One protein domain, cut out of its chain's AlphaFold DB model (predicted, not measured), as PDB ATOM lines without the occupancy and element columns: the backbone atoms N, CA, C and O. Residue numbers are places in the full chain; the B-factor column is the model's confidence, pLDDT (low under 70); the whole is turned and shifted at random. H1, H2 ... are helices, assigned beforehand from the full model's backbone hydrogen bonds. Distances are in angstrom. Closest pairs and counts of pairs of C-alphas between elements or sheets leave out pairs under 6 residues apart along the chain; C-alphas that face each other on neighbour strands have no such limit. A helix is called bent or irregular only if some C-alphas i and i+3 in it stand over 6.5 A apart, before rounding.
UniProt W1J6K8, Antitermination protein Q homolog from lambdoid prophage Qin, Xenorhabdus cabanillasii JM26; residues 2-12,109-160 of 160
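This is residues 2 to 12 and 109 to 160 of the 160 residues of the protein "Antitermination protein Q homolog from lambdoid prophage Qin" of Xenorhabdus cabanillasii JM26 (UniProt W1J6K8). One long, kinked helix, H3, makes the longest axis, with two shorter helices on one side of it: H2 near the first end of H3 and the small H1 near the middle of its length. The last stretch of H3 sticks out, with residues 146 to 160 standing free. The printed part has 63 residues with three named helices, in the order H1, H2, H3, and no named strand; the class is all helix. It is only just loose, close to extended, with a radius of gyration of the C-alphas of 15.7 A and spans of 52 by 26 by 16 A.

H3, residues 126 to 159, has a kink of 45 degrees near residue 133 and is only just irregular, with C-alphas 131 and 134 6.6 A apart. With residues 137 to 145 alone it touches H1, residues 2 to 6; their closest C-alphas, those of Ala 2 and Val 141, are 5.2 A apart. With residues 126 to 134 alone it only just touches H2, residues 110 to 120, with 3 pairs of C-alphas within 8 A; the closest are those of Tyr 114 and Trp 129, 6.9 A apart. H2 and H3 run opposite ways at a steep tilt of 68 degrees, only just short of about perpendicular. H1 and H2 are only just apart, at 8.1 A. In H1 every O i to N i+4 pair is within hydrogen-bond range; in H2 6 of 7 are, and in H3 27 of 30.

H3 measures 47.1 A from C-alpha 126 at (211.204, 241.545, 169.245) to C-alpha 159 at (175.718, 260.162, 194.032). H2 measures 15.9 A and H1 6.2 A, with C-alpha 2 at (199.907, 247.158, 182.414).

The C-alphas farthest apart, those of Glu 123 and Lys 160, are 52.4 A apart. Residues 13 to 108 are not printed, and C-alphas 12 and 109 are 15.0 A apart across this cut, in the link from H1 to H2. The link from H2 to H3 is tight. Mean pLDDT of the printed part is 91.9, and residue 160 is under 70.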
ATOM      1  N   ALA A   2     201.164 246.588 182.938       82.50
ATOM      2  CA  ALA A   2     199.907 247.158 182.414       82.50
ATOM      3  C   ALA A   2     199.226 248.100 183.422       82.50
ATOM      4  O   ALA A   2     198.996 249.263 183.106       82.50
ATOM      5  N   PHE A   3     199.017 247.639 184.663       84.56
ATOM      6  CA  PHE A   3     198.484 248.481 185.741       84.56
ATOM      7  C   PHE A   3     199.348 249.724 185.976       84.56
ATOM      8  O   PHE A   3     198.830 250.823 186.005       84.56
ATOM      9  N   GLU A   4     200.673 249.577 186.039       82.81
ATOM     10  CA  GLU A   4     201.586 250.724 186.163       82.81
ATOM     11  C   GLU A   4     201.497 251.696 184.973       82.81
ATOM     12  O   GLU A   4     201.677 252.898 185.138       82.81
ATOM     13  N   HIS A   5     201.245 251.199 183.755       83.56
ATOM     14  CA  HIS A   5     201.022 252.078 182.608       83.56
ATOM     15  C   HIS A   5     199.710 252.851 182.765       83.56
ATOM     16  O   HIS A   5     199.669 254.046 182.477       83.56
ATOM     17  N   TYR A   6     198.663 252.165 183.214       86.50
ATOM     18  CA  TYR A   6     197.356 252.737 183.505       86.50
ATOM     19  C   TYR A   6     197.410 253.776 184.644       86.50
ATOM     20  O   TYR A   6     196.948 254.898 184.470       86.50
ATOM     21  N   SER A   7     198.059 253.447 185.763       86.62
ATOM     22  CA  SER A   7     198.076 254.227 187.006       86.62
ATOM     23  C   SER A   7     199.019 255.437 186.981       86.62
ATOM     24  O   SER A   7     199.243 256.078 188.011       86.62
ATOM     25  N   ARG A   8     199.646 255.740 185.837       88.12
ATOM     26  CA  ARG A   8     200.543 256.893 185.701       88.12
ATOM     27  C   ARG A   8     199.761 258.191 185.559       88.12
ATOM     28  O   ARG A   8     198.735 258.264 184.898       88.12
ATOM     29  N   SER A   9     200.330 259.249 186.120       89.00
ATOM     30  CA  SER A   9     199.811 260.610 186.048       89.00
ATOM     31  C   SER A   9     200.935 261.621 185.807       89.00
ATOM     32  O   SER A   9     202.126 261.291 185.799       89.00
ATOM     33  N   ALA A  10     200.566 262.895 185.652       87.69
ATOM     34  CA  ALA A  10     201.521 264.005 185.574       87.69
ATOM     35  C   ALA A  10     202.310 264.239 186.877       87.69
ATOM     36  O   ALA A  10     203.302 264.976 186.864       87.69
ATOM     37  N   ALA A  11     201.883 263.630 187.986       88.12
ATOM     38  CA  ALA A  11     202.609 263.634 189.252       88.12
ATOM     39  C   ALA A  11     203.555 262.433 189.395       88.12
ATOM     40  O   ALA A  11     204.471 262.478 190.212       88.12
ATOM     41  N   SER A  12     203.381 261.376 188.595       89.06
ATOM     42  CA  SER A  12     204.221 260.186 188.695       89.06
ATOM     43  C   SER A  12     205.683 260.480 188.350       89.06
ATOM     44  O   SER A  12     206.007 261.188 187.387       89.06
ATOM     45  N   PRO A 109     206.812 253.267 177.324       84.31
ATOM     46  CA  PRO A 109     207.134 252.553 176.103       84.31
ATOM     47  C   PRO A 109     206.843 251.059 176.277       84.31
ATOM     48  O   PRO A 109     207.223 250.464 177.285       84.31
ATOM     49  N   SER A 110     206.228 250.430 175.270       88.69
ATOM     50  CA  SER A 110     205.992 248.974 175.281       88.69
ATOM     51  C   SER A 110     207.288 248.161 175.419       88.69
ATOM     52  O   SER A 110     207.251 247.024 175.875       88.69
ATOM     53  N   SER A 111     208.444 248.751 175.096       88.06
ATOM     54  CA  SER A 111     209.763 248.146 175.293       88.06
ATOM     55  C   SER A 111     210.091 247.863 176.761       88.06
ATOM     56  O   SER A 111     210.811 246.907 177.039       88.06
ATOM     57  N   VAL A 112     209.546 248.641 177.704       88.62
ATOM     58  CA  VAL A 112     209.688 248.357 179.142       88.62
ATOM     59  C   VAL A 112     209.010 247.029 179.469       88.62
ATOM     60  O   VAL A 112     209.606 246.178 180.123       88.62
ATOM     61  N   ALA A 113     207.802 246.820 178.936       90.62
ATOM     62  CA  ALA A 113     207.082 245.568 179.112       90.62
ATOM     63  C   ALA A 113     207.772 244.393 178.410       90.62
ATOM     64  O   ALA A 113     207.959 243.339 179.011       90.62
ATOM     65  N   TYR A 114     208.242 244.604 177.183       92.94
ATOM     66  CA  TYR A 114     209.036 243.610 176.469       92.94
ATOM     67  C   TYR A 114     210.276 243.175 177.256       92.94
ATOM     68  O   TYR A 114     210.510 241.982 177.396       92.94
ATOM     69  N   THR A 115     211.048 244.119 177.801       91.44
ATOM     70  CA  THR A 115     212.293 243.813 178.527       91.44
ATOM     71  C   THR A 115     212.019 242.963 179.768       91.44
ATOM     72  O   THR A 115     212.732 241.996 180.020       91.44
ATOM     73  N   ALA A 116     210.959 243.286 180.512       91.00
ATOM     74  CA  ALA A 116     210.563 242.517 181.687       91.00
ATOM     75  C   ALA A 116     210.061 241.108 181.327       91.00
ATOM     76  O   ALA A 116     210.425 240.146 181.993       91.00
ATOM     77  N   ILE A 117     209.264 240.965 180.261       92.75
ATOM     78  CA  ILE A 117     208.763 239.651 179.821       92.75
ATOM     79  C   ILE A 117     209.885 238.808 179.221       92.75
ATOM     80  O   ILE A 117     209.951 237.616 179.489       92.75
ATOM     81  N   LYS A 118     210.807 239.415 178.472       94.56
ATOM     82  CA  LYS A 118     211.965 238.719 177.905       94.56
ATOM     83  C   LYS A 118     212.880 238.121 178.977       94.56
ATOM     84  O   LYS A 118     213.497 237.093 178.735       94.56
ATOM     85  N   ALA A 119     212.954 238.727 180.162       94.25
ATOM     86  CA  ALA A 119     213.678 238.138 181.288       94.25
ATOM     87  C   ALA A 119     213.033 236.832 181.798       94.25
ATOM     88  O   ALA A 119     213.729 236.002 182.373       94.25
ATOM     89  N   LEU A 120     211.725 236.648 181.582       94.44
ATOM     90  CA  LEU A 120     210.975 235.436 181.936       94.44
ATOM     91  C   LEU A 120     210.891 234.434 180.776       94.44
ATOM     92  O   LEU A 120     210.820 233.235 181.008       94.44
ATOM     93  N   VAL A 121     210.888 234.939 179.539       94.94
ATOM     94  CA  VAL A 121     210.755 234.176 178.290       94.94
ATOM     95  C   VAL A 121     211.906 234.580 177.354       94.94
ATOM     96  O   VAL A 121     211.726 235.455 176.497       94.94
ATOM     97  N   PRO A 122     213.119 234.025 177.536       94.50
ATOM     98  CA  PRO A 122     214.319 234.462 176.815       94.50
ATOM     99  C   PRO A 122     214.245 234.283 175.292       94.50
ATOM    100  O   PRO A 122     214.830 235.077 174.547       94.50
ATOM    101  N   GLU A 123     213.500 233.282 174.822       96.00
ATOM    102  CA  GLU A 123     213.257 232.984 173.407       96.00
ATOM    103  C   GLU A 123     212.323 233.992 172.720       96.00
ATOM    104  O   GLU A 123     212.202 234.002 171.489       96.00
ATOM    105  N   LEU A 124     211.668 234.872 173.487       94.38
ATOM    106  CA  LEU A 124     210.777 235.877 172.929       94.38
ATOM    107  C   LEU A 124     211.568 236.901 172.108       94.38
ATOM    108  O   LEU A 124     212.330 237.731 172.616       94.38
ATOM    109  N   THR A 125     211.322 236.886 170.804       95.12
ATOM    110  CA  THR A 125     211.914 237.836 169.867       95.12
ATOM    111  C   THR A 125     211.136 239.153 169.828       95.12
ATOM    112  O   THR A 125     209.932 239.220 170.094       95.12
ATOM    113  N   GLN A 126     211.817 240.225 169.417       94.25
ATOM    114  CA  GLN A 126     211.204 241.545 169.245       94.25
ATOM    115  C   GLN A 126     210.073 241.533 168.199       94.25
ATOM    116  O   GLN A 126     209.089 242.264 168.336       94.25
ATOM    117  N   SER A 127     210.201 240.709 167.155       95.25
ATOM    118  CA  SER A 127     209.194 240.571 166.099       95.25
ATOM    119  C   SER A 127     207.927 239.894 166.623       95.25
ATOM    120  O   SER A 127     206.832 240.424 166.418       95.25
ATOM    121  N   SER A 128     208.066 238.788 167.361       95.06
ATOM    122  CA  SER A 128     206.948 238.105 168.025       95.06
ATOM    123  C   SER A 128     206.269 239.004 169.056       95.06
ATOM    124  O   SER A 128     205.037 239.056 169.110       95.06
ATOM    125  N   TRP A 129     207.051 239.779 169.818       95.50
ATOM    126  CA  TRP A 129     206.510 240.788 170.725       95.50
ATOM    127  C   TRP A 129     205.627 241.793 169.986       95.50
ATOM    128  O   TRP A 129     204.463 241.973 170.336       95.50
ATOM    129  N   SER A 130     206.167 242.434 168.947       94.19
ATOM    130  CA  SER A 130     205.462 243.509 168.249       94.19
ATOM    131  C   SER A 130     204.178 243.041 167.567       94.19
ATOM    132  O   SER A 130     203.226 243.816 167.509       94.19
ATOM    133  N   ARG A 131     204.156 241.815 167.027       94.25
ATOM    134  CA  ARG A 131     203.012 241.286 166.266       94.25
ATOM    135  C   ARG A 131     201.919 240.704 167.158       94.25
ATOM    136  O   ARG A 131     200.750 240.971 166.910       94.25
ATOM    137  N   ASN A 132     202.289 239.952 168.197       93.06
ATOM    138  CA  ASN A 132     201.330 239.116 168.931       93.06
ATOM    139  C   ASN A 132     201.118 239.576 170.379       93.06
ATOM    140  O   ASN A 132     199.989 239.618 170.862       93.06
ATOM    141  N   TRP A 133     202.188 239.962 171.078       94.44
ATOM    142  CA  TRP A 133     202.121 240.253 172.516       94.44
ATOM    143  C   TRP A 133     201.789 241.711 172.817       94.44
ATOM    144  O   TRP A 133     201.021 241.995 173.732       94.44
ATOM    145  N   LYS A 134     202.338 242.647 172.040       93.69
ATOM    146  CA  LYS A 134     202.085 244.078 172.212       93.69
ATOM    147  C   LYS A 134     200.589 244.415 172.097       93.69
ATOM    148  O   LYS A 134     200.109 245.103 172.996       93.69
ATOM    149  N   PRO A 135     199.828 243.915 171.099       94.69
ATOM    150  CA  PRO A 135     198.388 244.167 171.040       94.69
ATOM    151  C   PRO A 135     197.638 243.623 172.261       94.69
ATOM    152  O   PRO A 135     196.727 244.270 172.767       94.69
ATOM    153  N   PHE A 136     198.034 242.452 172.773       92.94
ATOM    154  CA  PHE A 136     197.451 241.897 173.995       92.94
ATOM    155  C   PHE A 136     197.754 242.772 175.219       92.94
ATOM    156  O   PHE A 136     196.853 243.106 175.984       92.94
ATOM    157  N   TYR A 137     199.003 243.218 175.368       92.00
ATOM    158  CA  TYR A 137     199.402 244.158 176.414       92.00
ATOM    159  C   TYR A 137     198.607 245.473 176.355       92.00
ATOM    160  O   TYR A 137     198.139 245.956 177.385       92.00
ATOM    161  N   GLU A 138     198.416 246.041 175.162       91.69
ATOM    162  CA  GLU A 138     197.629 247.266 174.973       91.69
ATOM    163  C   GLU A 138     196.150 247.054 175.331       91.69
ATOM    164  O   GLU A 138     195.575 247.900 176.016       91.69
ATOM    165  N   LYS A 139     195.564 245.895 174.992       94.06
ATOM    166  CA  LYS A 139     194.201 245.521 175.415       94.06
ATOM    167  C   LYS A 139     194.056 245.424 176.935       94.06
ATOM    168  O   LYS A 139     193.027 245.823 177.472       94.06
ATOM    169  N   LEU A 140     195.069 244.923 177.647       93.69
ATOM    170  CA  LEU A 140     195.044 244.884 179.117       93.69
ATOM    171  C   LEU A 140     195.032 246.292 179.722       93.69
ATOM    172  O   LEU A 140     194.300 246.545 180.674       93.69
ATOM    173  N   VAL A 141     195.815 247.214 179.157       91.69
ATOM    174  CA  VAL A 141     195.809 248.624 179.574       91.69
ATOM    175  C   VAL A 141     194.447 249.264 179.299       91.69
ATOM    176  O   VAL A 141     193.910 249.960 180.156       91.69
ATOM    177  N   GLU A 142     193.880 249.027 178.116       92.19
ATOM    178  CA  GLU A 142     192.560 249.538 177.746       92.19
ATOM    179  C   GLU A 142     191.467 249.023 178.685       92.19
ATOM    180  O   GLU A 142     190.642 249.809 179.150       92.19
ATOM    181  N   LYS A 143     191.518 247.738 179.050       95.31
ATOM    182  CA  LYS A 143     190.582 247.136 180.000       95.31
ATOM    183  C   LYS A 143     190.574 247.865 181.345       95.31
ATOM    184  O   LYS A 143     189.493 248.076 181.884       95.31
ATOM    185  N   CYS A 144     191.728 248.307 181.854       93.81
ATOM    186  CA  CYS A 144     191.781 249.114 183.080       93.81
ATOM    187  C   CYS A 144     190.981 250.421 182.942       93.81
ATOM    188  O   CYS A 144     190.174 250.730 183.812       93.81
ATOM    189  N   TYR A 145     191.133 251.142 181.826       91.62
ATOM    190  CA  TYR A 145     190.351 252.358 181.571       91.62
ATOM    191  C   TYR A 145     188.857 252.071 181.375       91.62
ATOM    192  O   TYR A 145     188.017 252.881 181.760       91.62
ATOM    193  N   THR A 146     188.495 250.938 180.765       95.06
ATOM    194  CA  THR A 146     187.088 250.534 180.636       95.06
ATOM    195  C   THR A 146     186.450 250.284 182.000       95.06
ATOM    196  O   THR A 146     185.334 250.740 182.231       95.06
ATOM    197  N   GLU A 147     187.141 249.580 182.898       95.62
ATOM    198  CA  GLU A 147     186.621 249.316 184.245       95.62
ATOM    199  C   GLU A 147     186.563 250.581 185.106       95.62
ATOM    200  O   GLU A 147     185.586 250.765 185.825       95.62
ATOM    201  N   GLU A 148     187.524 251.502 184.975       93.75
ATOM    202  CA  GLU A 148     187.450 252.816 185.634       93.75
ATOM    203  C   GLU A 148     186.189 253.583 185.220       93.75
ATOM    204  O   GLU A 148     185.437 254.040 186.075       93.75
ATOM    205  N   LYS A 149     185.896 253.648 183.914       95.44
ATOM    206  CA  LYS A 149     184.679 254.302 183.407       95.44
ATOM    207  C   LYS A 149     183.399 253.645 183.920       95.44
ATOM    208  O   LYS A 149     182.419 254.332 184.186       95.44
ATOM    209  N   ARG A 150     183.386 252.313 184.040       96.31
ATOM    210  CA  ARG A 150     182.242 251.575 184.602       96.31
ATOM    211  C   ARG A 150     182.045 251.905 186.078       96.31
ATOM    212  O   ARG A 150     180.914 252.148 186.486       96.31
ATOM    213  N   ALA A 151     183.131 251.948 186.847       95.62
ATOM    214  CA  ALA A 151     183.093 252.337 188.251       95.62
ATOM    215  C   ALA A 151     182.612 253.788 188.421       95.62
ATOM    216  O   ALA A 151     181.765 254.051 189.268       95.62
ATOM    217  N   GLU A 152     183.086 254.712 187.582       95.81
ATOM    218  CA  GLU A 152     182.634 256.107 187.572       95.81
ATOM    219  C   GLU A 152     181.138 256.227 187.237       95.81
ATOM    220  O   GLU A 152     180.424 256.996 187.879       95.81
ATOM    221  N   ALA A 153     180.636 255.457 186.268       96.12
ATOM    222  CA  ALA A 153     179.214 255.444 185.929       96.12
ATOM    223  C   ALA A 153     178.350 254.951 187.102       96.12
ATOM    224  O   ALA A 153     177.407 255.637 187.486       96.12
ATOM    225  N   ALA A 154     178.722 253.821 187.715       96.06
ATOM    226  CA  ALA A 154     178.015 253.274 188.874       96.06
ATOM    227  C   ALA A 154     178.067 254.218 190.088       96.06
ATOM    228  O   ALA A 154     177.084 254.370 190.806       96.06
ATOM    229  N   PHE A 155     179.200 254.892 190.311       96.00
ATOM    230  CA  PHE A 155     179.322 255.880 191.382       96.00
ATOM    231  C   PHE A 155     178.407 257.087 191.149       96.00
ATOM    232  O   PHE A 155     177.733 257.540 192.073       96.00
ATOM    233  N   ASN A 156     178.355 257.597 189.916       96.12
ATOM    234  CA  ASN A 156     177.491 258.722 189.562       96.12
ATOM    235  C   ASN A 156     176.004 258.384 189.710       96.12
ATOM    236  O   ASN A 156     175.245 259.263 190.086       96.12
ATOM    237  N   GLU A 157     175.596 257.141 189.455       95.44
ATOM    238  CA  GLU A 157     174.205 256.697 189.627       95.44
ATOM    239  C   GLU A 157     173.742 256.731 191.094       95.44
ATOM    240  O   GLU A 157     172.566 256.931 191.365       95.44
ATOM    241  N   VAL A 158     174.665 256.558 192.047       95.00
ATOM    242  CA  VAL A 158     174.358 256.590 193.489       95.00
ATOM    243  C   VAL A 158     174.530 257.991 194.089       95.00
ATOM    244  O   VAL A 158     173.966 258.285 195.141       95.00
ATOM    245  N   THR A 159     175.339 258.852 193.466       91.88
ATOM    246  CA  THR A 159     175.718 260.162 194.032       91.88
ATOM    247  C   THR A 159     175.073 261.367 193.360       91.88
ATOM    248  O   THR A 159     175.115 262.455 193.940       91.88
ATOM    249  N   LYS A 160     174.491 261.200 192.172       66.31
ATOM    250  CA  LYS A 160     173.659 262.208 191.503       66.31
ATOM    251  C   LYS A 160     172.196 261.813 191.569       66.31
ATOM    252  O   LYS A 160     171.382 262.748 191.711       66.31
TER     253      LYS A 160